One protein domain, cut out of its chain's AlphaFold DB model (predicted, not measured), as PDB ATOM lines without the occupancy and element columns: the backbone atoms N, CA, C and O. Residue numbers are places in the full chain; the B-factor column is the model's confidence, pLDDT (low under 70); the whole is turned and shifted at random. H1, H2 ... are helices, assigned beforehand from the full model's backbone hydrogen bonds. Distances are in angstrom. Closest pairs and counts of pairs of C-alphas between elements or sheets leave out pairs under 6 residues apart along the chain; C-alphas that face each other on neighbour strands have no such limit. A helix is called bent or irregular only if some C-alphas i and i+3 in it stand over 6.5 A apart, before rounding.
ATOM      1  N   ALA A 193     203.413 174.508 159.548       85.81
ATOM      2  CA  ALA A 193     202.270 175.270 160.029       85.81
ATOM      3  C   ALA A 193     202.196 175.390 161.565       85.81
ATOM      4  O   ALA A 193     201.536 176.303 162.050       85.81
ATOM      5  N   ASP A 194     202.892 174.550 162.345       87.81
ATOM      6  CA  ASP A 194     202.857 174.573 163.822       87.81
ATOM      7  C   ASP A 194     203.194 175.953 164.408       87.81
ATOM      8  O   ASP A 194     202.475 176.471 165.265       87.81
ATOM      9  N   LYS A 195     204.257 176.590 163.900       87.38
ATOM     10  CA  LYS A 195     204.643 177.937 164.343       87.38
ATOM     11  C   LYS A 195     203.560 178.963 164.016       87.38
ATOM     12  O   LYS A 195     203.217 179.776 164.869       87.38
ATOM     13  N   TYR A 196     203.012 178.908 162.804       88.25
ATOM     14  CA  TYR A 196     201.906 179.768 162.396       88.25
ATOM     15  C   TYR A 196     200.685 179.569 163.305       88.25
ATOM     16  O   TYR A 196     200.158 180.547 163.824       88.25
ATOM     17  N   TYR A 197     200.280 178.328 163.586       86.88
ATOM     18  CA  TYR A 197     199.130 178.050 164.448       86.88
ATOM     19  C   TYR A 197     199.315 178.573 165.873       86.88
ATOM     20  O   TYR A 197     198.382 179.152 166.427       86.88
ATOM     21  N   LYS A 198     200.517 178.448 166.449       89.62
ATOM     22  CA  LYS A 198     200.838 179.047 167.755       89.62
ATOM     23  C   LYS A 198     200.687 180.567 167.735       89.62
ATOM     24  O   LYS A 198     200.028 181.122 168.608       89.62
ATOM     25  N   LEU A 199     201.207 181.226 166.698       88.56
ATOM     26  CA  LEU A 199     201.078 182.677 166.537       88.56
ATOM     27  C   LEU A 199     199.624 183.118 166.327       88.56
ATOM     28  O   LEU A 199     199.244 184.168 166.839       88.56
ATOM     29  N   VAL A 200     198.810 182.331 165.609       86.44
ATOM     30  CA  VAL A 200     197.365 182.580 165.449       86.44
ATOM     31  C   VAL A 200     196.655 182.504 166.795       86.44
ATOM     32  O   VAL A 200     195.817 183.356 167.071       86.44
ATOM     33  N   ILE A 201     196.974 181.509 167.628       88.62
ATOM     34  CA  ILE A 201     196.393 181.375 168.972       88.62
ATOM     35  C   ILE A 201     196.747 182.602 169.814       88.62
ATOM     36  O   ILE A 201     195.842 183.267 170.308       88.62
ATOM     37  N   GLU A 202     198.030 182.964 169.885       89.12
ATOM     38  CA  GLU A 202     198.495 184.150 170.619       89.12
ATOM     39  C   GLU A 202     197.817 185.437 170.124       89.12
ATOM     40  O   GLU A 202     197.368 186.268 170.911       89.12
ATOM     41  N   PHE A 203     197.700 185.598 168.806       86.19
ATOM     42  CA  PHE A 203     197.033 186.745 168.197       86.19
ATOM     43  C   PHE A 203     195.527 186.786 168.513       86.19
ATOM     44  O   PHE A 203     194.982 187.841 168.842       86.19
ATOM     45  N   ASN A 204     194.856 185.636 168.463       86.12
ATOM     46  CA  ASN A 204     193.445 185.505 168.809       86.12
ATOM     47  C   ASN A 204     193.185 185.758 170.298       86.12
ATOM     48  O   ASN A 204     192.146 186.324 170.641       86.12
ATOM     49  N   ASP A 205     194.111 185.372 171.172       88.69
ATOM     50  CA  ASP A 205     194.023 185.652 172.602       88.69
ATOM     51  C   ASP A 205     194.156 187.158 172.875       88.69
ATOM     52  O   ASP A 205     193.339 187.703 173.616       88.69
ATOM     53  N   LEU A 206     195.065 187.868 172.189       84.81
ATOM     54  CA  LEU A 206     195.162 189.335 172.273       84.81
ATOM     55  C   LEU A 206     193.861 190.033 171.840       84.81
ATOM     56  O   LEU A 206     193.382 190.939 172.527       84.81
ATOM     57  N   LEU A 207     193.260 189.598 170.726       80.75
ATOM     58  CA  LEU A 207     191.973 190.132 170.260       80.75
ATOM     59  C   LEU A 207     190.846 189.853 171.260       80.75
ATOM     60  O   LEU A 207     190.031 190.735 171.540       80.75
ATOM     61  N   ARG A 208     190.809 188.644 171.827       84.06
ATOM     62  CA  ARG A 208     189.810 188.259 172.828       84.06
ATOM     63  C   ARG A 208     189.944 189.092 174.096       84.06
ATOM     64  O   ARG A 208     188.943 189.627 174.562       84.06
ATOM     65  N   GLU A 209     191.158 189.245 174.622       84.38
ATOM     66  CA  GLU A 209     191.434 190.094 175.785       84.38
ATOM     67  C   GLU A 209     190.999 191.542 175.540       84.38
ATOM     68  O   GLU A 209     190.342 192.141 176.396       84.38
ATOM     69  N   TYR A 210     191.302 192.085 174.355       80.56
ATOM     70  CA  TYR A 210     190.885 193.428 173.963       80.56
ATOM     71  C   TYR A 210     189.354 193.573 173.997       80.56
ATOM     72  O   TYR A 210     188.834 194.495 174.633       80.56
ATOM     73  N   VAL A 211     188.622 192.655 173.350       79.38
ATOM     74  CA  VAL A 211     187.147 192.665 173.303       79.38
ATOM     75  C   VAL A 211     186.555 192.508 174.704       79.38
ATOM     76  O   VAL A 211     185.703 193.305 175.097       79.38
ATOM     77  N   SER A 212     187.027 191.534 175.485       83.31
ATOM     78  CA  SER A 212     186.550 191.289 176.849       83.31
ATOM     79  C   SER A 212     186.779 192.489 177.764       83.31
ATOM     80  O   SER A 212     185.886 192.848 178.534       83.31
ATOM     81  N   ARG A 213     187.937 193.156 177.669       80.19
ATOM     82  CA  ARG A 213     188.211 194.346 178.482       80.19
ATOM     83  C   ARG A 213     187.312 195.514 178.090       80.19
ATOM     84  O   ARG A 213     186.793 196.177 178.984       80.19
ATOM     85  N   MET A 214     187.099 195.748 176.795       75.62
ATOM     86  CA  MET A 214     186.180 196.792 176.326       75.62
ATOM     87  C   MET A 214     184.737 196.539 176.782       75.62
ATOM     88  O   MET A 214     184.068 197.471 177.226       75.62
ATOM     89  N   LEU A 215     184.267 195.291 176.700       78.00
ATOM     90  CA  LEU A 215     182.935 194.906 177.166       78.00
ATOM     91  C   LEU A 215     182.767 195.146 178.664       78.00
ATOM     92  O   LEU A 215     181.798 195.785 179.059       78.00
ATOM     93  N   GLY A 216     183.732 194.711 179.480       78.75
ATOM     94  CA  GLY A 216     183.677 194.919 180.927       78.75
ATOM     95  C   GLY A 216     183.621 196.401 181.313       78.75
ATOM     96  O   GLY A 216     182.880 196.773 182.213       78.75
ATOM     97  N   ILE A 217     184.341 197.263 180.591       74.62
ATOM     98  CA  ILE A 217     184.295 198.721 180.797       74.62
ATOM     99  C   ILE A 217     182.923 199.289 180.441       74.62
ATOM    100  O   ILE A 217     182.379 200.112 181.174       74.62
ATOM    101  N   MET A 218     182.371 198.865 179.305       75.25
ATOM    102  CA  MET A 218     181.053 199.306 178.861       75.25
ATOM    103  C   MET A 218     179.963 198.881 179.852       75.25
ATOM    104  O   MET A 218     179.088 199.684 180.159       75.25
ATOM    105  N   GLN A 219     180.051 197.661 180.388       78.94
ATOM    106  CA  GLN A 219     179.144 197.144 181.415       78.94
ATOM    107  C   GLN A 219     179.284 197.905 182.740       78.94
ATOM    108  O   GLN A 219     178.284 198.378 183.267       78.94
ATOM    109  N   GLU A 220     180.509 198.111 183.244       77.06
ATOM    110  CA  GLU A 220     180.746 198.885 184.475       77.06
ATOM    111  C   GLU A 220     180.195 200.314 184.348       77.06
ATOM    112  O   GLU A 220     179.588 200.852 185.275       77.06
ATOM    113  N   TYR A 221     180.371 200.943 183.185       74.44
ATOM    114  CA  TYR A 221     179.798 202.256 182.917       74.44
ATOM    115  C   TYR A 221     178.262 202.233 182.913       74.44
ATOM    116  O   TYR A 221     177.633 203.072 183.559       74.44
ATOM    117  N   ASP A 222     177.665 201.270 182.214       76.19
ATOM    118  CA  ASP A 222     176.217 201.103 182.086       76.19
ATOM    119  C   ASP A 222     175.521 200.843 183.433       76.19
ATOM    120  O   ASP A 222     174.486 201.446 183.733       76.19
ATOM    121  N   GLU A 223     176.127 200.026 184.297       80.50
ATOM    122  CA  GLU A 223     175.639 199.751 185.653       80.50
ATOM    123  C   GLU A 223     175.551 201.023 186.507       80.50
ATOM    124  O   GLU A 223     174.554 201.249 187.204       80.50
ATOM    125  N   ASN A 224     176.569 201.884 186.402       76.00
ATOM    126  CA  ASN A 224     176.686 203.137 187.147       76.00
ATOM    127  C   ASN A 224     175.860 204.293 186.544       76.00
ATOM    128  O   ASN A 224     175.825 205.397 187.106       76.00
ATOM    129  N   MET A 225     175.183 204.066 185.414       73.25
ATOM    130  CA  MET A 225     174.400 205.076 184.707       73.25
ATOM    131  C   MET A 225     172.901 205.031 185.096       73.25
ATOM    132  O   MET A 225     172.330 203.945 185.297       73.25
ATOM    133  N   PRO A 226     172.231 206.197 185.226       74.00
ATOM    134  CA  PRO A 226     170.774 206.273 185.376       74.00
ATOM    135  C   PRO A 226     170.030 205.612 184.202       74.00
ATOM    136  O   PRO A 226     170.499 205.707 183.074       74.00
ATOM    137  N   ILE A 227     168.878 204.976 184.474       72.19
ATOM    138  CA  ILE A 227     168.064 204.189 183.507       72.19
ATOM    139  C   ILE A 227     167.554 205.031 182.320       72.19
ATOM    140  O   ILE A 227     167.200 204.507 181.270       72.19
ATOM    141  N   ASP A 228     167.461 206.341 182.505       69.06
ATOM    142  CA  ASP A 228     166.892 207.305 181.568       69.06
ATOM    143  C   ASP A 228     167.934 207.958 180.649       69.06
ATOM    144  O   ASP A 228     167.586 208.845 179.866       69.06
ATOM    145  N   LYS A 229     169.208 207.550 180.729       71.44
ATOM    146  CA  LYS A 229     170.259 208.077 179.854       71.44
ATOM    147  C   LYS A 229     170.592 207.137 178.701       71.44
ATOM    148  O   LYS A 229     170.797 205.945 178.894       71.44
ATOM    149  N   ASP A 230     170.752 207.729 177.517       67.00
ATOM    150  CA  ASP A 230     171.220 207.030 176.323       67.00
ATOM    151  C   ASP A 230     172.621 206.451 176.522       67.00
ATOM    152  O   ASP A 230     173.545 207.126 176.997       67.00
ATOM    153  N   GLN A 231     172.783 205.204 176.088       72.38
ATOM    154  CA  GLN A 231     174.062 204.522 176.142       72.38
ATOM    155  C   GLN A 231     175.013 205.029 175.048       72.38
ATOM    156  O   GLN A 231     174.598 205.489 173.980       72.38
ATOM    157  N   ASN A 232     176.319 204.952 175.298       73.56
ATOM    158  CA  ASN A 232     177.337 205.414 174.366       73.56
ATOM    159  C   ASN A 232     177.437 204.474 173.153       73.56
ATOM    160  O   ASN A 232     178.242 203.540 173.116       73.56
ATOM    161  N   TYR A 233     176.637 204.763 172.127       75.31
ATOM    162  CA  TYR A 233     176.573 203.969 170.900       75.31
ATOM    163  C   TYR A 233     177.927 203.844 170.193       75.31
ATOM    164  O   TYR A 233     178.211 202.809 169.601       75.31
ATOM    165  N   HIS A 234     178.813 204.840 170.281       71.94
ATOM    166  CA  HIS A 234     180.128 204.734 169.650       71.94
ATOM    167  C   HIS A 234     181.008 203.654 170.295       71.94
ATOM    168  O   HIS A 234     181.780 203.004 169.586       71.94
ATOM    169  N   ALA A 235     180.906 203.453 171.614       71.44
ATOM    170  CA  ALA A 235     181.640 202.398 172.310       71.44
ATOM    171  C   ALA A 235     181.116 201.018 171.894       71.44
ATOM    172  O   ALA A 235     181.902 200.156 171.497       71.44
ATOM    173  N   LEU A 236     179.789 200.858 171.873       77.81
ATOM    174  CA  LEU A 236     179.118 199.636 171.431       77.81
ATOM    175  C   LEU A 236     179.484 199.262 169.989       77.81
ATOM    176  O   LEU A 236     179.908 198.136 169.732       77.81
ATOM    177  N   LEU A 237     179.372 200.211 169.050       78.88
ATOM    178  CA  LEU A 237     179.692 199.982 167.637       78.88
ATOM    179  C   LEU A 237     181.165 199.599 167.447       78.88
ATOM    180  O   LEU A 237     181.473 198.735 166.633       78.88
ATOM    181  N   ARG A 238     182.087 200.184 168.220       75.94
ATOM    182  CA  ARG A 238     183.508 199.820 168.148       75.94
ATOM    183  C   ARG A 238     183.760 198.394 168.630       75.94
ATOM    184  O   ARG A 238     184.474 197.653 167.960       75.94
ATOM    185  N   ILE A 239     183.181 198.002 169.764       77.81
ATOM    186  CA  ILE A 239     183.306 196.634 170.289       77.81
ATOM    187  C   ILE A 239     182.734 195.634 169.289       77.81
ATOM    188  O   ILE A 239     183.374 194.625 168.993       77.81
ATOM    189  N   ALA A 240     181.566 195.950 168.727       83.69
ATOM    190  CA  ALA A 240     180.950 195.138 167.695       83.69
ATOM    191  C   ALA A 240     181.857 194.996 166.466       83.69
ATOM    192  O   ALA A 240     182.000 193.882 165.985       83.69
ATOM    193  N   ILE A 241     182.544 196.050 166.007       82.81
ATOM    194  CA  ILE A 241     183.488 195.936 164.879       82.81
ATOM    195  C   ILE A 241     184.664 195.042 165.224       82.81
ATOM    196  O   ILE A 241     184.968 194.143 164.449       82.81
ATOM    197  N   VAL A 242     185.320 195.257 166.364       79.25
ATOM    198  CA  VAL A 242     186.504 194.463 166.729       79.25
ATOM    199  C   VAL A 242     186.132 192.987 166.871       79.25
ATOM    200  O   VAL A 242     186.826 192.126 166.331       79.25
ATOM    201  N   ASN A 243     185.006 192.687 167.526       85.19
ATOM    202  CA  ASN A 243     184.521 191.315 167.641       85.19
ATOM    203  C   ASN A 243     184.111 190.739 166.276       85.19
ATOM    204  O   ASN A 243     184.434 189.594 165.975       85.19
ATOM    205  N   SER A 244     183.468 191.526 165.413       87.69
ATOM    206  CA  SER A 244     183.123 191.089 164.058       87.69
ATOM    207  C   SER A 244     184.334 190.820 163.193       87.69
ATOM    208  O   SER A 244     184.316 189.856 162.443       87.69
ATOM    209  N   VAL A 245     185.391 191.622 163.298       84.38
ATOM    210  CA  VAL A 245     186.642 191.383 162.575       84.38
ATOM    211  C   VAL A 245     187.320 190.120 163.098       84.38
ATOM    212  O   VAL A 245     187.710 189.271 162.300       84.38
ATOM    213  N   TYR A 246     187.394 189.944 164.421       84.50
ATOM    214  CA  TYR A 246     187.893 188.710 165.033       84.50
ATOM    215  C   TYR A 246     187.121 187.479 164.537       84.50
ATOM    216  O   TYR A 246     187.724 186.483 164.133       84.50
ATOM    217  N   GLN A 247     185.792 187.558 164.529       86.38
ATOM    218  CA  GLN A 247     184.915 186.504 164.032       86.38
ATOM    219  C   GLN A 247     185.121 186.273 162.535       86.38
ATOM    220  O   GLN A 247     185.340 185.145 162.123       86.38
ATOM    221  N   TRP A 248     185.135 187.322 161.720       85.31
ATOM    222  CA  TRP A 248     185.285 187.229 160.271       85.31
ATOM    223  C   TRP A 248     186.643 186.659 159.846       85.31
ATOM    224  O   TRP A 248     186.690 185.844 158.927       85.31
ATOM    225  N   ILE A 249     187.739 187.005 160.530       81.56
ATOM    226  CA  ILE A 249     189.069 186.415 160.290       81.56
ATOM    227  C   ILE A 249     189.076 184.912 160.615       81.56
ATOM    228  O   ILE A 249     189.719 184.138 159.904       81.56
ATOM    229  N   ASN A 250     188.374 184.490 161.672       79.94
ATOM    230  CA  ASN A 250     188.406 183.108 162.162       79.94
ATOM    231  C   ASN A 250     187.289 182.206 161.603       79.94
ATOM    232  O   ASN A 250     187.430 180.983 161.616       79.94
ATOM    233  N   TYR A 251     186.203 182.770 161.080       76.94
ATOM    234  CA  TYR A 251     185.131 182.038 160.413       76.94
ATOM    235  C   TYR A 251     185.486 181.830 158.939       76.94
ATOM    236  O   TYR A 251     185.097 182.582 158.047       76.94
ATOM    237  N   GLU A 252     186.268 180.784 158.677       59.00
ATOM    238  CA  GLU A 252     186.674 180.402 157.317       59.00
ATOM    239  C   GLU A 252     185.532 179.721 156.528       59.00
ATOM    240  O   GLU A 252     185.578 179.715 155.299       59.00
ATOM    241  N   ASN A 253     184.486 179.228 157.214       52.47
ATOM    242  CA  ASN A 253     183.443 178.340 156.667       52.47
ATOM    243  C   ASN A 253     181.996 178.878 156.754       52.47
ATOM    244  O   ASN A 253     181.060 178.086 156.657       52.47
ATOM    245  N   THR A 254     181.772 180.172 157.000       57.81
ATOM    246  CA  THR A 254     180.405 180.721 157.096       57.81
ATOM    247  C   THR A 254     180.037 181.484 155.832       57.81
ATOM    248  O   THR A 254     180.777 182.386 155.451       57.81
ATOM    249  N   ASP A 255     178.856 181.224 155.267       61.59
ATOM    250  CA  ASP A 255     178.263 182.032 154.181       61.59
ATOM    251  C   ASP A 255     177.789 183.424 154.662       61.59
ATOM    252  O   ASP A 255     177.123 184.167 153.941       61.59
ATOM    253  N   GLU A 256     178.081 183.768 155.918       76.38
ATOM    254  CA  GLU A 256     177.625 184.987 156.569       76.38
ATOM    255  C   GLU A 256     178.555 186.161 156.262       76.38
ATOM    256  O   GLU A 256     179.750 186.123 156.558       76.38
ATOM    257  N   THR A 257     177.987 187.231 155.702       84.81
ATOM    258  CA  THR A 257     178.730 188.452 155.366       84.81
ATOM    259  C   THR A 257     179.188 189.192 156.618       84.81
ATOM    260  O   THR A 257     178.530 189.160 157.667       84.81
ATOM    261  N   PHE A 258     180.282 189.946 156.499       86.69
ATOM    262  CA  PHE A 258     180.814 190.773 157.585       86.69
ATOM    263  C   PHE A 258     179.747 191.702 158.193       86.69
ATOM    264  O   PHE A 258     179.636 191.826 159.415       86.69
ATOM    265  N   VAL A 259     178.903 192.298 157.346       88.19
ATOM    266  CA  VAL A 259     177.800 193.183 157.758       88.19
ATOM    267  C   VAL A 259     176.806 192.458 158.666       88.19
ATOM    268  O   VAL A 259     176.376 193.006 159.683       88.19
ATOM    269  N   LYS A 260     176.446 191.215 158.334       87.69
ATOM    270  CA  LYS A 260     175.505 190.433 159.140       87.69
ATOM    271  C   LYS A 260     176.119 190.035 160.480       87.69
ATOM    272  O   LYS A 260     175.458 190.206 161.506       87.69
ATOM    273  N   ILE A 261     177.388 189.617 160.488       88.19
ATOM    274  CA  ILE A 261     178.164 189.349 161.712       88.19
ATOM    275  C   ILE A 261     178.166 190.591 162.623       88.19
ATOM    276  O   ILE A 261     177.888 190.508 163.818       88.19
ATOM    277  N   PHE A 262     178.410 191.771 162.051       89.19
ATOM    278  CA  PHE A 262     178.374 193.053 162.754       89.19
ATOM    279  C   PHE A 262     177.028 193.394 163.388       89.19
ATOM    280  O   PHE A 262     176.971 193.664 164.590       89.19
ATOM    281  N   ILE A 263     175.936 193.312 162.632       88.94
ATOM    282  CA  ILE A 263     174.593 193.581 163.161       88.94
ATOM    283  C   ILE A 263     174.233 192.591 164.278       88.94
ATOM    284  O   ILE A 263     173.627 192.983 165.278       88.94
ATOM    285  N   MET A 264     174.614 191.316 164.136       88.94
ATOM    286  CA  MET A 264     174.393 190.300 165.168       88.94
ATOM    287  C   MET A 264     175.121 190.639 166.472       88.94
ATOM    288  O   MET A 264     174.496 190.599 167.532       88.94
ATOM    289  N   ASN A 265     176.393 191.039 166.393       89.00
ATOM    290  CA  ASN A 265     177.171 191.425 167.570       89.00
ATOM    291  C   ASN A 265     176.565 192.648 168.281       89.00
ATOM    292  O   ASN A 265     176.437 192.627 169.504       89.00
ATOM    293  N   ILE A 266     176.099 193.672 167.548       88.25
ATOM    294  CA  ILE A 266     175.406 194.818 168.169       88.25
ATOM    295  C   ILE A 266     174.155 194.357 168.920       88.25
ATOM    296  O   ILE A 266     173.970 194.725 170.078       88.25
ATOM    297  N   LYS A 267     173.293 193.556 168.279       89.06
ATOM    298  CA  LYS A 267     172.046 193.071 168.895       89.06
ATOM    299  C   LYS A 267     172.312 192.262 170.155       89.06
ATOM    300  O   LYS A 267     171.597 192.431 171.140       89.06
ATOM    301  N   GLN A 268     173.324 191.397 170.119       89.31
ATOM    302  CA  GLN A 268     173.721 190.602 171.271       89.31
ATOM    303  C   GLN A 268     174.104 191.509 172.442       89.31
ATOM    304  O   GLN A 268     173.499 191.415 173.506       89.31
ATOM    305  N   TYR A 269     175.033 192.437 172.227       87.00
ATOM    306  CA  TYR A 269     175.479 193.337 173.286       87.00
ATOM    307  C   TYR A 269     174.366 194.263 173.783       87.00
ATOM    308  O   TYR A 269     174.242 194.472 174.984       87.00
ATOM    309  N   ASN A 270     173.498 194.764 172.898       86.62
ATOM    310  CA  ASN A 270     172.372 195.619 173.288       86.62
ATOM    311  C   ASN A 270     171.349 194.895 174.186       86.62
ATOM    312  O   ASN A 270     170.630 195.533 174.951       86.62
ATOM    313  N   ASN A 271     171.268 193.562 174.108       86.06
ATOM    314  CA  ASN A 271     170.427 192.763 175.004       86.06
ATOM    315  C   ASN A 271     171.041 192.576 176.397       86.06
ATOM    316  O   ASN A 271     170.300 192.324 177.344       86.06
ATOM    317  N   GLU A 272     172.365 192.682 176.514       84.00
ATOM    318  CA  GLU A 272     173.107 192.524 177.769       84.00
ATOM    319  C   GLU A 272     173.224 193.842 178.559       84.00
ATOM    320  O   GLU A 272     173.589 193.816 179.732       84.00
ATOM    321  N   LEU A 273     172.891 194.984 177.945       82.25
ATOM    322  CA  LEU A 273     172.952 196.312 178.563       82.25
ATOM    323  C   LEU A 273     171.617 196.730 179.204       82.25
ATOM    324  O   LEU A 273     170.531 196.490 178.669       82.25
ATOM    325  N   LYS A 274     171.718 197.425 180.340       82.31
ATOM    326  CA  LYS A 274     170.635 198.093 181.071       82.31
ATOM    327  C   LYS A 274     170.103 199.293 180.288       82.31
ATOM    328  O   LYS A 274     168.888 199.410 180.131       82.31
ATOM    329  N   ASN A 275     170.986 200.158 179.787       81.44
ATOM    330  CA  ASN A 275     170.621 201.263 178.903       81.44
ATOM    331  C   ASN A 275     170.860 200.829 177.453       81.44
ATOM    332  O   ASN A 275     171.996 200.612 177.032       81.44
ATOM    333  N   LYS A 276     169.782 200.667 176.683       83.94
ATOM    334  CA  LYS A 276     169.864 200.193 175.296       83.94
ATOM    335  C   LYS A 276     170.177 201.333 174.337       83.94
ATOM    336  O   LYS A 276     169.727 202.459 174.532       83.94
ATOM    337  N   VAL A 277     170.902 201.029 173.265       81.56
ATOM    338  CA  VAL A 277     170.986 201.921 172.107       81.56
ATOM    339  C   VAL A 277     169.746 201.761 171.225       81.56
ATOM    340  O   VAL A 277     169.179 200.672 171.122       81.56
ATOM    341  N   ASP A 278     169.358 202.858 170.581       82.19
ATOM    342  CA  ASP A 278     168.279 202.934 169.591       82.19
ATOM    343  C   ASP A 278     168.543 202.007 168.386       82.19
ATOM    344  O   ASP A 278     169.679 201.874 167.915       82.19
ATOM    345  N   ASP A 279     167.481 201.399 167.857       81.94
ATOM    346  CA  ASP A 279     167.519 200.503 166.699       81.94
ATOM    347  C   ASP A 279     168.120 201.162 165.449       81.94
ATOM    348  O   ASP A 279     168.689 200.462 164.611       81.94
ATOM    349  N   LYS A 280     168.090 202.498 165.325       82.44
ATOM    350  CA  LYS A 280     168.758 203.206 164.213       82.44
ATOM    351  C   LYS A 280     170.265 202.926 164.129       82.44
ATOM    352  O   LYS A 280     170.856 203.029 163.057       82.44
ATOM    353  N   TYR A 281     170.902 202.543 165.239       76.56
ATOM    354  CA  TYR A 281     172.323 202.184 165.272       76.56
ATOM    355  C   TYR A 281     172.597 200.752 164.779       76.56
ATOM    356  O   TYR A 281     173.757 200.370 164.632       76.56
ATOM    357  N   LEU A 282     171.554 199.982 164.446       75.44
ATOM    358  CA  LEU A 282     171.648 198.716 163.708       75.44
ATOM    359  C   LEU A 282     171.835 198.925 162.192       75.44
ATOM    360  O   LEU A 282     171.991 197.944 161.463       75.44
ATOM    361  N   SER A 283     171.860 200.182 161.731       75.62
ATOM    362  CA  SER A 283     172.079 200.592 160.339       75.62
ATOM    363  C   SER A 283     173.447 201.283 160.165       75.62
ATOM    364  O   SER A 283     173.509 202.506 160.020       75.62
ATOM    365  N   PRO A 284     174.578 200.543 160.145       71.25
ATOM    366  CA  PRO A 284     175.934 201.120 160.082       71.25
ATOM    367  C   PRO A 284     176.186 202.044 158.882       71.25
ATOM    368  O   PRO A 284     177.029 202.942 158.944       71.25
ATOM    369  N   ARG A 285     175.431 201.863 157.795       79.44
ATOM    370  CA  ARG A 285     175.518 202.693 156.586       79.44
ATOM    371  C   ARG A 285     175.091 204.140 156.837       79.44
ATOM    372  O   ARG A 285     175.700 205.056 156.293       79.44
ATOM    373  N   GLU A 286     174.118 204.355 157.716       78.62
ATOM    374  CA  GLU A 286     173.481 205.661 157.939       78.62
ATOM    375  C   GLU A 286     174.101 206.443 159.104       78.62
ATOM    376  O   GLU A 286     173.860 207.639 159.257       78.62
ATOM    377  N   VAL A 287     174.937 205.787 159.913       76.25
ATOM    378  CA  VAL A 287     175.526 206.362 161.128       76.25
ATOM    379  C   VAL A 287     177.020 206.596 160.930       76.25
ATOM    380  O   VAL A 287     177.728 205.717 160.442       76.25
ATOM    381  N   ASP A 288     177.523 207.771 161.309       73.00
ATOM    382  CA  ASP A 288     178.967 208.028 161.377       73.00
ATOM    383  C   ASP A 288     179.547 207.553 162.721       73.00
ATOM    384  O   ASP A 288     179.024 207.868 163.794       73.00
ATOM    385  N   PHE A 289     180.633 206.783 162.682       72.88
ATOM    386  CA  PHE A 289     181.318 206.268 163.868       72.88
ATOM    387  C   PHE A 289     182.818 206.070 163.601       72.88
ATOM    388  O   PHE A 289     183.271 206.030 162.459       72.88
ATOM    389  N   ALA A 290     183.612 205.952 164.672       63.59
ATOM    390  CA  ALA A 290     185.075 206.043 164.610       63.59
ATOM    391  C   ALA A 290     185.749 205.070 163.619       63.59
ATOM    392  O   ALA A 290     186.739 205.443 163.002       63.59
ATOM    393  N   SER A 291     185.197 203.872 163.428       72.62
ATOM    394  CA  SER A 291     185.764 202.819 162.574       72.62
ATOM    395  C   SER A 291     185.003 202.625 161.253       72.62
ATOM    396  O   SER A 291     185.125 201.572 160.630       72.62
ATOM    397  N   LYS A 292     184.193 203.606 160.821       77.88
ATOM    398  CA  LYS A 292     183.329 203.475 159.634       77.88
ATOM    399  C   LYS A 292     184.116 203.198 158.356       77.88
ATOM    400  O   LYS A 292     183.748 202.314 157.602       77.88
ATOM    401  N   LYS A 293     185.268 203.852 158.181       78.88
ATOM    402  CA  LYS A 293     186.158 203.606 157.034       78.88
ATOM    403  C   LYS A 293     186.582 202.140 156.904       78.88
ATOM    404  O   LYS A 293     186.614 201.619 155.800       78.88
ATOM    405  N   LEU A 294     186.908 201.488 158.021       78.75
ATOM    406  CA  LEU A 294     187.271 200.071 158.028       78.75
ATOM    407  C   LEU A 294     186.057 199.192 157.718       78.75
ATOM    408  O   LEU A 294     186.182 198.233 156.967       78.75
ATOM    409  N   PHE A 295     184.894 199.518 158.289       84.38
ATOM    410  CA  PHE A 295     183.648 198.813 157.990       84.38
ATOM    411  C   PHE A 295     183.335 198.861 156.489       84.38
ATOM    412  O   PHE A 295     183.144 197.809 155.888       84.38
ATOM    413  N   ASP A 296     183.357 200.056 155.895       84.88
ATOM    414  CA  ASP A 296     183.075 200.269 154.473       84.88
ATOM    415  C   ASP A 296     184.107 199.535 153.594       84.88
ATOM    416  O   ASP A 296     183.742 198.879 152.622       84.88
ATOM    417  N   LEU A 297     185.393 199.576 153.973       85.50
ATOM    418  CA  LEU A 297     186.472 198.865 153.279       85.50
ATOM    419  C   LEU A 297     186.274 197.342 153.300       85.50
ATOM    420  O   LEU A 297     186.468 196.682 152.278       85.50
ATOM    421  N   ILE A 298     185.911 196.771 154.454       87.12
ATOM    422  CA  ILE A 298     185.641 195.335 154.562       87.12
ATOM    423  C   ILE A 298     184.393 194.985 153.757       87.12
ATOM    424  O   ILE A 298     184.455 194.049 152.974       87.12
ATOM    425  N   GLU A 299     183.301 195.742 153.890       88.44
ATOM    426  CA  GLU A 299     182.063 195.517 153.131       88.44
ATOM    427  C   GLU A 299     182.314 195.520 151.614       88.44
ATOM    428  O   GLU A 299     181.832 194.629 150.918       88.44
ATOM    429  N   GLU A 300     183.122 196.457 151.106       89.00
ATOM    430  CA  GLU A 300     183.474 196.541 149.682       89.00
ATOM    431  C   GLU A 300     184.256 195.310 149.189       89.00
ATOM    432  O   GLU A 300     184.087 194.870 148.051       89.00
ATOM    433  N   LYS A 301     185.143 194.753 150.025       88.19
ATOM    434  CA  LYS A 301     186.040 193.649 149.639       88.19
ATOM    435  C   LYS A 301     185.549 192.265 150.062       88.19
ATOM    436  O   LYS A 301     186.112 191.275 149.592       88.19
ATOM    437  N   ASP A 302     184.527 192.176 150.912       84.50
ATOM    438  CA  ASP A 302     184.032 190.922 151.496       84.50
ATOM    439  C   ASP A 302     183.614 189.931 150.404       84.50
ATOM    440  O   ASP A 302     184.029 188.772 150.423       84.50
ATOM    441  N   GLU A 303     182.881 190.396 149.387       83.75
ATOM    442  CA  GLU A 303     182.436 189.549 148.273       83.75
ATOM    443  C   GLU A 303     183.625 188.923 147.530       83.75
ATOM    444  O   GLU A 303     183.673 187.705 147.362       83.75
ATOM    445  N   TYR A 304     184.634 189.728 147.175       86.50
ATOM    446  CA  TYR A 304     185.856 189.239 146.530       86.50
ATOM    447  C   TYR A 304     186.613 188.241 147.414       86.50
ATOM    448  O   TYR A 304     186.988 187.165 146.947       86.50
ATOM    449  N   ILE A 305     186.811 188.551 148.697       85.75
ATOM    450  CA  ILE A 305     187.533 187.674 149.632       85.75
ATOM    451  C   ILE A 305     186.826 186.322 149.776       85.75
ATOM    452  O   ILE A 305     187.488 185.282 149.817       85.75
ATOM    453  N   ASN A 306     185.494 186.311 149.786       81.50
ATOM    454  CA  ASN A 306     184.714 185.079 149.875       81.50
ATOM    455  C   ASN A 306     184.808 184.215 148.601       81.50
ATOM    456  O   ASN A 306     184.614 183.000 148.683       81.50
ATOM    457  N   THR A 307     185.212 184.777 147.452       83.25
ATOM    458  CA  THR A 307     185.506 183.987 146.238       83.25
ATOM    459  C   THR A 307     186.813 183.185 146.319       83.25
ATOM    460  O   THR A 307     186.974 182.201 145.591       83.25
ATOM    461  N   ILE A 308     187.744 183.549 147.213       82.56
ATOM    462  CA  ILE A 308     189.035 182.861 147.360       82.56
ATOM    463  C   ILE A 308     188.787 181.464 147.931       82.56
ATOM    464  O   ILE A 308     188.381 181.332 149.083       82.56
ATOM    465  N   LYS A 309     189.026 180.410 147.140       79.44
ATOM    466  CA  LYS A 309     188.748 179.015 147.540       79.44
ATOM    467  C   LYS A 309     189.734 178.458 148.566       79.44
ATOM    468  O   LYS A 309     189.359 177.598 149.354       79.44
ATOM    469  N   ASP A 310     190.986 178.906 148.532       77.00
ATOM    470  CA  ASP A 310     192.025 178.417 149.436       77.00
ATOM    471  C   ASP A 310     191.898 179.079 150.824       77.00
ATOM    472  O   ASP A 310     191.988 180.306 150.906       77.00
ATOM    473  N   PRO A 311     191.693 178.312 151.914       80.75
ATOM    474  CA  PRO A 311     191.465 178.885 153.240       80.75
ATOM    475  C   PRO A 311     192.629 179.735 153.764       80.75
ATOM    476  O   PRO A 311     192.395 180.771 154.387       80.75
ATOM    477  N   LEU A 312     193.879 179.347 153.483       80.12
ATOM    478  CA  LEU A 312     195.057 180.095 153.932       80.12
ATOM    479  C   LEU A 312     195.214 181.397 153.151       80.12
ATOM    480  O   LEU A 312     195.459 182.435 153.762       80.12
ATOM    481  N   MET A 313     194.998 181.369 151.832       82.19
ATOM    482  CA  MET A 313     194.999 182.587 151.007       82.19
ATOM    483  C   MET A 313     193.855 183.528 151.389       82.19
ATOM    484  O   MET A 313     194.038 184.741 151.472       82.19
ATOM    485  N   ARG A 314     192.668 182.976 151.667       84.81
ATOM    486  CA  ARG A 314     191.521 183.754 152.149       84.81
ATOM    487  C   ARG A 314     191.864 184.428 153.474       84.81
ATOM    488  O   ARG A 314     191.615 185.618 153.640       84.81
ATOM    489  N   LYS A 315     192.474 183.692 154.404       84.62
ATOM    490  CA  LYS A 315     192.929 184.222 155.694       84.62
ATOM    491  C   LYS A 315     193.990 185.302 155.542       84.62
ATOM    492  O   LYS A 315     193.903 186.318 156.224       84.62
ATOM    493  N   GLN A 316     194.940 185.108 154.629       84.62
ATOM    494  CA  GLN A 316     195.946 186.107 154.284       84.62
ATOM    495  C   GLN A 316     195.285 187.398 153.794       84.62
ATOM    496  O   GLN A 316     195.534 188.452 154.371       84.62
ATOM    497  N   ALA A 317     194.366 187.312 152.828       85.38
ATOM    498  CA  ALA A 317     193.657 188.474 152.297       85.38
ATOM    499  C   ALA A 317     192.856 189.223 153.381       85.38
ATOM    500  O   ALA A 317     192.881 190.452 153.430       85.38
ATOM    501  N   LYS A 318     192.185 188.497 154.291       86.00
ATOM    502  CA  LYS A 318     191.479 189.093 155.442       86.00
ATOM    503  C   LYS A 318     192.438 189.843 156.370       86.00
ATOM    504  O   LYS A 318     192.164 190.972 156.768       86.00
ATOM    505  N   LEU A 319     193.559 189.213 156.712       81.38
ATOM    506  CA  LEU A 319     194.584 189.766 157.595       81.38
ATOM    507  C   LEU A 319     195.273 190.997 156.985       81.38
ATOM    508  O   LEU A 319     195.476 191.984 157.684       81.38
ATOM    509  N   GLU A 320     195.614 190.973 155.699       82.31
ATOM    510  CA  GLU A 320     196.211 192.109 154.979       82.31
ATOM    511  C   GLU A 320     195.242 193.287 154.845       82.31
ATOM    512  O   GLU A 320     195.650 194.433 155.016       82.31
ATOM    513  N   LEU A 321     193.950 193.023 154.612       82.88
ATOM    514  CA  LEU A 321     192.939 194.078 154.522       82.88
ATOM    515  C   LEU A 321     192.770 194.828 155.849       82.88
ATOM    516  O   LEU A 321     192.676 196.052 155.874       82.88
ATOM    517  N   VAL A 322     192.714 194.079 156.951       77.81
ATOM    518  CA  VAL A 322     192.408 194.615 158.283       77.81
ATOM    519  C   VAL A 322     193.580 195.396 158.878       77.81
ATOM    520  O   VAL A 322     193.358 196.378 159.585       77.81
ATOM    521  N   PHE A 323     194.812 194.970 158.605       72.25
ATOM    522  CA  PHE A 323     196.031 195.527 159.205       72.25
ATOM    523  C   PHE A 323     196.880 196.337 158.217       72.25
ATOM    524  O   PHE A 323     198.077 196.525 158.441       72.25
ATOM    525  N   ASN A 324     196.276 196.826 157.134       68.88
ATOM    526  CA  ASN A 324     196.924 197.757 156.216       68.88
ATOM    527  C   ASN A 324     197.338 199.043 156.963       68.88
ATOM    528  O   ASN A 324     196.561 199.569 157.756       68.88
ATOM    529  N   GLU A 325     198.540 199.565 156.692       59.16
ATOM    530  CA  GLU A 325     199.065 200.810 157.277       59.16
ATOM    531  C   GLU A 325     198.127 202.017 157.067       59.16
ATOM    532  O   GLU A 325     198.071 202.905 157.918       59.16
ATOM    533  N   ASP A 326     197.341 202.012 155.985       57.22
ATOM    534  CA  ASP A 326     196.361 203.059 155.659       57.22
ATOM    535  C   ASP A 326     195.026 202.925 156.418       57.22
ATOM    536  O   ASP A 326     194.223 203.864 156.471       57.22
ATOM    537  N   ALA A 327     194.760 201.756 157.007       56.97
ATOM    538  CA  ALA A 327     193.564 201.486 157.787       56.97
ATOM    539  C   ALA A 327     193.899 201.615 159.278       56.97
ATOM    540  O   ALA A 327     194.515 200.736 159.877       56.97
ATOM    541  N   GLU A 328     193.462 202.704 159.920       57.25
ATOM    542  CA  GLU A 328     193.509 202.814 161.383       57.25
ATOM    543  C   GLU A 328     192.543 201.796 162.012       57.25
ATOM    544  O   GLU A 328     191.420 202.122 162.404       57.25
ATOM    545  N   PHE A 329     192.983 200.540 162.116       60.38
ATOM    546  CA  PHE A 329     192.233 199.429 162.696       60.38
ATOM    547  C   PHE A 329     191.704 199.768 164.101       60.38
ATOM    548  O   PHE A 329     190.634 199.317 164.512       60.38
ATOM    549  N   LEU A 330     192.442 200.608 164.835       54.09
ATOM    550  CA  LEU A 330     192.250 200.823 166.258       54.09
ATOM    551  C   LEU A 330     192.345 202.286 166.702       54.09
ATOM    552  O   LEU A 330     192.517 202.486 167.901       54.09
ATOM    553  N   THR A 331     192.158 203.324 165.860       48.09
ATOM    554  CA  THR A 331     192.368 204.694 166.371       48.09
ATOM    555  C   THR A 331     191.539 205.014 167.596       48.09
ATOM    556  O   THR A 331     190.328 205.251 167.589       48.09
ATOM    557  N   THR A 332     192.263 205.051 168.698       51.09
ATOM    558  CA  THR A 332     191.863 205.411 170.040       51.09
ATOM    559  C   THR A 332     191.348 206.857 170.044       51.09
ATOM    560  O   THR A 332     190.423 207.179 170.784       51.09
ATOM    561  N   ASN A 333     191.814 207.699 169.115       47.81
ATOM    562  CA  ASN A 333     191.596 209.141 169.135       47.81
ATOM    563  C   ASN A 333     190.128 209.589 169.213       47.81
ATOM    564  O   ASN A 333     189.797 210.353 170.105       47.81
ATOM    565  N   ARG A 334     189.198 209.146 168.356       44.50
ATOM    566  CA  ARG A 334     187.861 209.792 168.315       44.50
ATOM    567  C   ARG A 334     186.911 209.414 169.454       44.50
ATOM    568  O   ARG A 334     186.122 210.259 169.872       44.50
ATOM    569  N   LEU A 335     186.964 208.176 169.953       45.38
ATOM    570  CA  LEU A 335     186.164 207.773 171.117       45.38
ATOM    571  C   LEU A 335     186.752 208.380 172.390       45.38
ATOM    572  O   LEU A 335     186.002 208.894 173.209       45.38
ATOM    573  N   LEU A 336     188.082 208.381 172.514       49.50
ATOM    574  CA  LEU A 336     188.766 209.001 173.638       49.50
ATOM    575  C   LEU A 336     188.546 210.510 173.653       49.50
ATOM    576  O   LEU A 336     188.067 211.017 174.647       49.50
ATOM    577  N   ILE A 337     188.716 211.229 172.547       49.75
ATOM    578  CA  ILE A 337     188.427 212.675 172.497       49.75
ATOM    579  C   ILE A 337     186.967 212.985 172.903       49.75
ATOM    580  O   ILE A 337     186.689 214.027 173.494       49.75
ATOM    581  N   LYS A 338     186.006 212.082 172.641       50.25
ATOM    582  CA  LYS A 338     184.617 212.233 173.121       50.25
ATOM    583  C   LYS A 338     184.438 211.853 174.599       50.25
ATOM    584  O   LYS A 338     183.703 212.540 175.299       50.25
ATOM    585  N   LEU A 339     185.109 210.802 175.068       50.19
ATOM    586  CA  LEU A 339     185.118 210.338 176.462       50.19
ATOM    587  C   LEU A 339     185.916 211.283 177.394       50.19
ATOM    588  O   LEU A 339     185.638 211.337 178.587       50.19
ATOM    589  N   GLU A 340     186.856 212.072 176.860       46.28
ATOM    590  CA  GLU A 340     187.652 213.090 177.570       46.28
ATOM    591  C   GLU A 340     186.775 214.231 178.108       46.28
ATOM    592  O   GLU A 340     187.086 214.850 179.130       46.28
ATOM    593  N   ASN A 341     185.650 214.470 177.422       55.88
ATOM    594  CA  ASN A 341     184.653 215.483 177.755       55.88
ATOM    595  C   ASN A 341     183.582 214.985 178.744       55.88
ATOM    596  O   ASN A 341     182.736 215.778 179.156       55.88
ATOM    597  N   ASP A 342     183.600 213.706 179.139       62.00
ATOM    598  CA  ASP A 342     182.682 213.153 180.139       62.00
ATOM    599  C   ASP A 342     183.377 213.057 181.507       62.00
ATOM    600  O   ASP A 342     184.229 212.196 181.738       62.00
ATOM    601  N   GLU A 343     183.003 213.941 182.438       61.91
ATOM    602  CA  GLU A 343     183.588 214.005 183.787       61.91
ATOM    603  C   GLU A 343     183.518 212.679 184.566       61.91
ATOM    604  O   GLU A 343     184.374 212.439 185.421       61.91
ATOM    605  N   LYS A 344     182.543 211.801 184.283       60.88
ATOM    606  CA  LYS A 344     182.360 210.529 185.002       60.88
ATOM    607  C   LYS A 344     183.247 209.416 184.447       60.88
ATOM    608  O   LYS A 344     183.782 208.621 185.219       60.88
ATOM    609  N   LEU A 345     183.453 209.383 183.131       57.62
ATOM    610  CA  LEU A 345     184.344 208.425 182.455       57.62
ATOM    611  C   LEU A 345     185.819 208.837 182.511       57.62
ATOM    612  O   LEU A 345     186.705 207.983 182.442       57.62
ATOM    613  N   LYS A 346     186.092 210.130 182.721       61.75
ATOM    614  CA  LYS A 346     187.443 210.696 182.830       61.75
ATOM    615  C   LYS A 346     188.330 209.991 183.863       61.75
ATOM    616  O   LYS A 346     189.533 209.871 183.653       61.75
ATOM    617  N   LYS A 347     187.746 209.478 184.958       65.19
ATOM    618  CA  LYS A 347     188.470 208.751 186.020       65.19
ATOM    619  C   LYS A 347     189.166 207.489 185.509       65.19
ATOM    620  O   LYS A 347     190.230 207.136 186.003       65.19
ATOM    621  N   TYR A 348     188.574 206.827 184.529       59.12
ATOM    622  CA  TYR A 348     189.101 205.585 183.985       59.12
ATOM    623  C   TYR A 348     189.890 205.790 182.680       59.12
ATOM    624  O   TYR A 348     190.561 204.892 182.180       59.12
ATOM    625  N   PHE A 349     189.834 207.007 182.149       59.31
ATOM    626  CA  PHE A 349     190.303 207.395 180.832       59.31
ATOM    627  C   PHE A 349     191.791 207.125 180.599       59.31
ATOM    628  O   PHE A 349     192.139 206.428 179.652       59.31
ATOM    629  N   ASN A 350     192.674 207.601 181.480       61.72
ATOM    630  CA  ASN A 350     194.125 207.460 181.295       61.72
ATOM    631  C   ASN A 350     194.592 205.995 181.351       61.72
ATOM    632  O   ASN A 350     195.435 205.586 180.550       61.72
ATOM    633  N   ASP A 351     194.013 205.191 182.244       61.84
ATOM    634  CA  ASP A 351     194.315 203.758 182.343       61.84
ATOM    635  C   ASP A 351     193.819 202.999 181.101       61.84
ATOM    636  O   ASP A 351     194.482 202.070 180.633       61.84
ATOM    637  N   TYR A 352     192.702 203.433 180.505       66.19
ATOM    638  CA  TYR A 352     192.187 202.882 179.252       66.19
ATOM    639  C   TYR A 352     193.058 203.214 178.047       66.19
ATOM    640  O   TYR A 352     193.379 202.301 177.287       66.19
ATOM    641  N   ILE A 353     193.468 204.478 177.877       65.31
ATOM    642  CA  ILE A 353     194.362 204.875 176.777       65.31
ATOM    643  C   ILE A 353     195.620 204.014 176.808       65.31
ATOM    644  O   ILE A 353     195.991 203.412 175.803       65.31
ATOM    645  N   ASN A 354     196.241 203.914 177.982       69.69
ATOM    646  CA  ASN A 354     197.492 203.192 178.139       69.69
ATOM    647  C   ASN A 354     197.322 201.686 177.912       69.69
ATOM    648  O   ASN A 354     198.147 201.084 177.225       69.69
ATOM    649  N   TYR A 355     196.258 201.069 178.440       75.50
ATOM    650  CA  TYR A 355     196.000 199.645 178.219       75.50
ATOM    651  C   TYR A 355     195.719 199.340 176.743       75.50
ATOM    652  O   TYR A 355     196.350 198.445 176.181       75.50
ATOM    653  N   PHE A 356     194.811 200.079 176.103       73.31
ATOM    654  CA  PHE A 356     194.386 199.779 174.735       73.31
ATOM    655  C   PHE A 356     195.441 200.126 173.692       73.31
ATOM    656  O   PHE A 356     195.643 199.319 172.790       73.31
ATOM    657  N   ASN A 357     196.179 201.230 173.854       72.19
ATOM    658  CA  ASN A 357     197.319 201.529 172.983       72.19
ATOM    659  C   ASN A 357     198.411 200.458 173.121       72.19
ATOM    660  O   ASN A 357     198.955 199.990 172.127       72.19
ATOM    661  N   ASN A 358     198.694 199.997 174.346       79.06
ATOM    662  CA  ASN A 358     199.666 198.924 174.562       79.06
ATOM    663  C   ASN A 358     199.201 197.594 173.943       79.06
ATOM    664  O   ASN A 358     200.000 196.884 173.337       79.06
ATOM    665  N   GLN A 359     197.917 197.243 174.068       78.06
ATOM    666  CA  GLN A 359     197.378 196.038 173.429       78.06
ATOM    667  C   GLN A 359     197.374 196.149 171.903       78.06
ATOM    668  O   GLN A 359     197.720 195.184 171.226       78.06
ATOM    669  N   GLU A 360     197.056 197.318 171.352       75.88
ATOM    670  CA  GLU A 360     197.181 197.606 169.924       75.88
ATOM    671  C   GLU A 360     198.614 197.409 169.425       75.88
ATOM    672  O   GLU A 360     198.831 196.686 168.451       75.88
ATOM    673  N   ASP A 361     199.598 197.980 170.114       78.75
ATOM    674  CA  ASP A 361     201.007 197.839 169.748       78.75
ATOM    675  C   ASP A 361     201.469 196.380 169.804       78.75
ATOM    676  O   ASP A 361     202.221 195.923 168.937       78.75
ATOM    677  N   LYS A 362     201.012 195.618 170.805       84.12
ATOM    678  CA  LYS A 362     201.266 194.174 170.888       84.12
ATOM    679  C   LYS A 362     200.621 193.427 169.724       84.12
ATOM    680  O   LYS A 362     201.297 192.612 169.102       84.12
ATOM    681  N   MET A 363     199.364 193.729 169.398       80.44
ATOM    682  CA  MET A 363     198.658 193.119 168.269       80.44
ATOM    683  C   MET A 363     199.350 193.422 166.941       80.44
ATOM    684  O   MET A 363     199.561 192.498 166.166       80.44
ATOM    685  N   LYS A 364     199.782 194.666 166.694       79.75
ATOM    686  CA  LYS A 364     200.530 195.047 165.478       79.75
ATOM    687  C   LYS A 364     201.857 194.299 165.360       79.75
ATOM    688  O   LYS A 364     202.187 193.781 164.295       79.75
ATOM    689  N   LYS A 365     202.611 194.194 166.461       84.38
ATOM    690  CA  LYS A 365     203.866 193.423 166.496       84.38
ATOM    691  C   LYS A 365     203.621 191.942 166.227       84.38
ATOM    692  O   LYS A 365     204.326 191.348 165.415       84.38
ATOM    693  N   GLN A 366     202.612 191.364 166.875       86.56
ATOM    694  CA  GLN A 366     202.257 189.962 166.694       86.56
ATOM    695  C   GLN A 366     201.775 189.687 165.269       86.56
ATOM    696  O   GLN A 366     202.193 188.708 164.660       86.56
ATOM    697  N   TYR A 367     200.965 190.585 164.710       84.12
ATOM    698  CA  TYR A 367     200.508 190.540 163.328       84.12
ATOM    699  C   TYR A 367     201.679 190.529 162.336       84.12
ATOM    700  O   TYR A 367     201.717 189.681 161.448       84.12
ATOM    701  N   ALA A 368     202.675 191.405 162.512       84.12
ATOM    702  CA  ALA A 368     203.841 191.461 161.626       84.12
ATOM    703  C   ALA A 368     204.640 190.140 161.613       84.12
ATOM    704  O   ALA A 368     205.187 189.737 160.584       84.12
ATOM    705  N   ILE A 369     204.690 189.437 162.748       89.12
ATOM    706  CA  ILE A 369     205.301 188.104 162.842       89.12
ATOM    707  C   ILE A 369     204.381 187.056 162.201       89.12
ATOM    708  O   ILE A 369     204.844 186.223 161.421       89.12
ATOM    709  N   LEU A 370     203.082 187.117 162.500       86.31
ATOM    710  CA  LEU A 370     202.063 186.204 161.997       86.31
ATOM    711  C   LEU A 370     202.002 186.200 160.469       86.31
ATOM    712  O   LEU A 370     202.049 185.126 159.876       86.31
ATOM    713  N   ILE A 371     201.934 187.372 159.830       84.50
ATOM    714  CA  ILE A 371     201.828 187.484 158.370       84.50
ATOM    715  C   ILE A 371     203.080 186.935 157.680       84.50
ATOM    716  O   ILE A 371     202.988 186.239 156.672       84.50
ATOM    717  N   LYS A 372     204.259 187.150 158.275       88.00
ATOM    718  CA  LYS A 372     205.516 186.583 157.781       88.00
ATOM    719  C   LYS A 372     205.498 185.055 157.825       88.00
ATOM    720  O   LYS A 372     205.906 184.417 156.857       88.00
ATOM    721  N   GLU A 373     205.041 184.462 158.927       88.94
ATOM    722  CA  GLU A 373     204.947 183.002 159.029       88.94
ATOM    723  C   GLU A 373     203.821 182.422 158.170       88.94
ATOM    724  O   GLU A 373     204.012 181.368 157.567       88.94
ATOM    725  N   LEU A 374     202.691 183.118 158.028       86.62
ATOM    726  CA  LEU A 374     201.630 182.737 157.096       86.62
ATOM    727  C   LEU A 374     202.163 182.687 155.661       86.62
ATOM    728  O   LEU A 374     201.977 181.681 154.985       86.62
ATOM    729  N   ASN A 375     202.913 183.707 155.236       85.31
ATOM    730  CA  ASN A 375     203.557 183.728 153.923       85.31
ATOM    731  C   ASN A 375     204.510 182.544 153.734       85.31
ATOM    732  O   ASN A 375     204.511 181.918 152.675       85.31
ATOM    733  N   ASN A 376     205.280 182.175 154.763       85.69
ATOM    734  CA  ASN A 376     206.143 180.993 154.704       85.69
ATOM    735  C   ASN A 376     205.333 179.702 154.496       85.69
ATOM    736  O   ASN A 376     205.724 178.864 153.682       85.69
ATOM    737  N   VAL A 377     204.213 179.540 155.211       87.00
ATOM    738  CA  VAL A 377     203.330 178.367 155.096       87.00
ATOM    739  C   VAL A 377     202.657 178.321 153.727       87.00
ATOM    740  O   VAL A 377     202.673 177.277 153.078       87.00
ATOM    741  N   VAL A 378     202.119 179.449 153.263       84.44
ATOM    742  CA  VAL A 378     201.484 179.594 151.949       84.44
ATOM    743  C   VAL A 378     202.457 179.212 150.834       84.44
ATOM    744  O   VAL A 378     202.144 178.356 150.005       84.44
ATOM    745  N   VAL A 379     203.674 179.767 150.852       83.56
ATOM    746  CA  VAL A 379     204.721 179.427 149.878       83.56
ATOM    747  C   VAL A 379     205.068 177.940 149.955       83.56
ATOM    748  O   VAL A 379     205.156 177.281 148.922       83.56
ATOM    749  N   PHE A 380     205.214 177.380 151.158       84.31
ATOM    750  CA  PHE A 380     205.552 175.967 151.327       84.31
ATOM    751  C   PHE A 380     204.468 175.017 150.793       84.31
ATOM    752  O   PHE A 380     204.787 174.010 150.160       84.31
ATOM    753  N   GLN A 381     203.194 175.334 151.018       83.62
ATOM    754  CA  GLN A 381     202.076 174.500 150.570       83.62
ATOM    755  C   GLN A 381     201.759 174.682 149.078       83.62
ATOM    756  O   GLN A 381     201.238 173.758 148.447       83.62
ATOM    757  N   SER A 382     202.135 175.823 148.483       82.69
ATOM    758  CA  SER A 382     201.907 176.119 147.061       82.69
ATOM    759  C   SER A 382     202.591 175.137 146.101       82.69
ATOM    760  O   SER A 382     202.111 174.938 144.986       82.69
TER     761      SER A 382
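AT A GLANCE: This is residues 193 to 382 of the 729 residues of an uncharacterized protein of viral metagenome (UniProt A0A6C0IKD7). An elongated helical bundle, with its two longest helices, H8 and H1, side by side and running opposite ways along its length. H2 folds back on H1 in the middle of the domain, H3 crosses H2, and the hairpin of H5 and H6 packs on H2 and H8 through H6. The 190 printed residues hold eight named helices, H1 to H8 in order, and no named strand; the class is all helix. The whole is compact, with a radius of gyration of the C-alphas of 17.4 A and spans of 58 by 32 by 27 A.

IN THESE COORDINATES: H8, the longest helix, takes residues 346 to 382 over 51.8 A, ending at C-alpha 382 (201.907, 176.119, 147.061). H1, residues 193 to 223, measures 44.3 A and begins at C-alpha 193 (202.270, 175.270, 160.029). H2 is residues 233 to 250, 25.5 A; H3 258 to 272, 21.7 A; H5 292 to 307, 23.7 A; H6 311 to 322, 16.5 A. The short ones are H4, residues 279 to 282, and H7, residues 333 to 339. H5 and H8 are irregular: C-alphas 300 and 303 are 7.2 A apart, C-alphas 347 and 350 7.5 A. H5 has a kink of 41 degrees near residue 301.

HOW THE PARTS SIT: H1, H2, H5, H6 and H8 form a bundle, a group of helices packed together. H8 touches H1 at a shallow tilt of 22 degrees, opposite ways; the closest C-alphas, of Glu 373 and Tyr 196, are 5.6 A apart. H1 and H2 are a helical hairpin at 19 degrees, and H1 touches H2 with residues 204 to 218 alone, closest at Val 211 and Ile 239, C-alphas 6.3 A apart. H2 and H8 are apart. H3 touches H2 at a steep tilt of 52 degrees, C-alphas of Asn 265 and Ala 240 5.3 A apart. H4 only just touches H3, with 3 pairs of C-alphas within 8 A, the closest those of Leu 282 and Ile 263, 5.9 A. H6 touches H2, C-alphas of Lys 318 and Ile 249 6.0 A apart, and forms a hairpin with H5 at 18 degrees. H7 and H8 are a hairpin too, closest at the C-alphas of Leu 339 and Lys 346, 6.8 A. In H1, H2, H3, H6 and H7 every O i to N i+4 pair is within hydrogen-bond range; in H5 10 of 12 are, in H8 30 of 33, and H4 is too short for one.

THE WHOLE: The C-alphas farthest apart, of Asp 228 and Phe 380, are 58.2 A apart. The printed part has no cut and no long link; that from H5 to H6 is tight. Mean pLDDT of the printed part is 77.1, and 38 residues are under 70, among them 324 to 354.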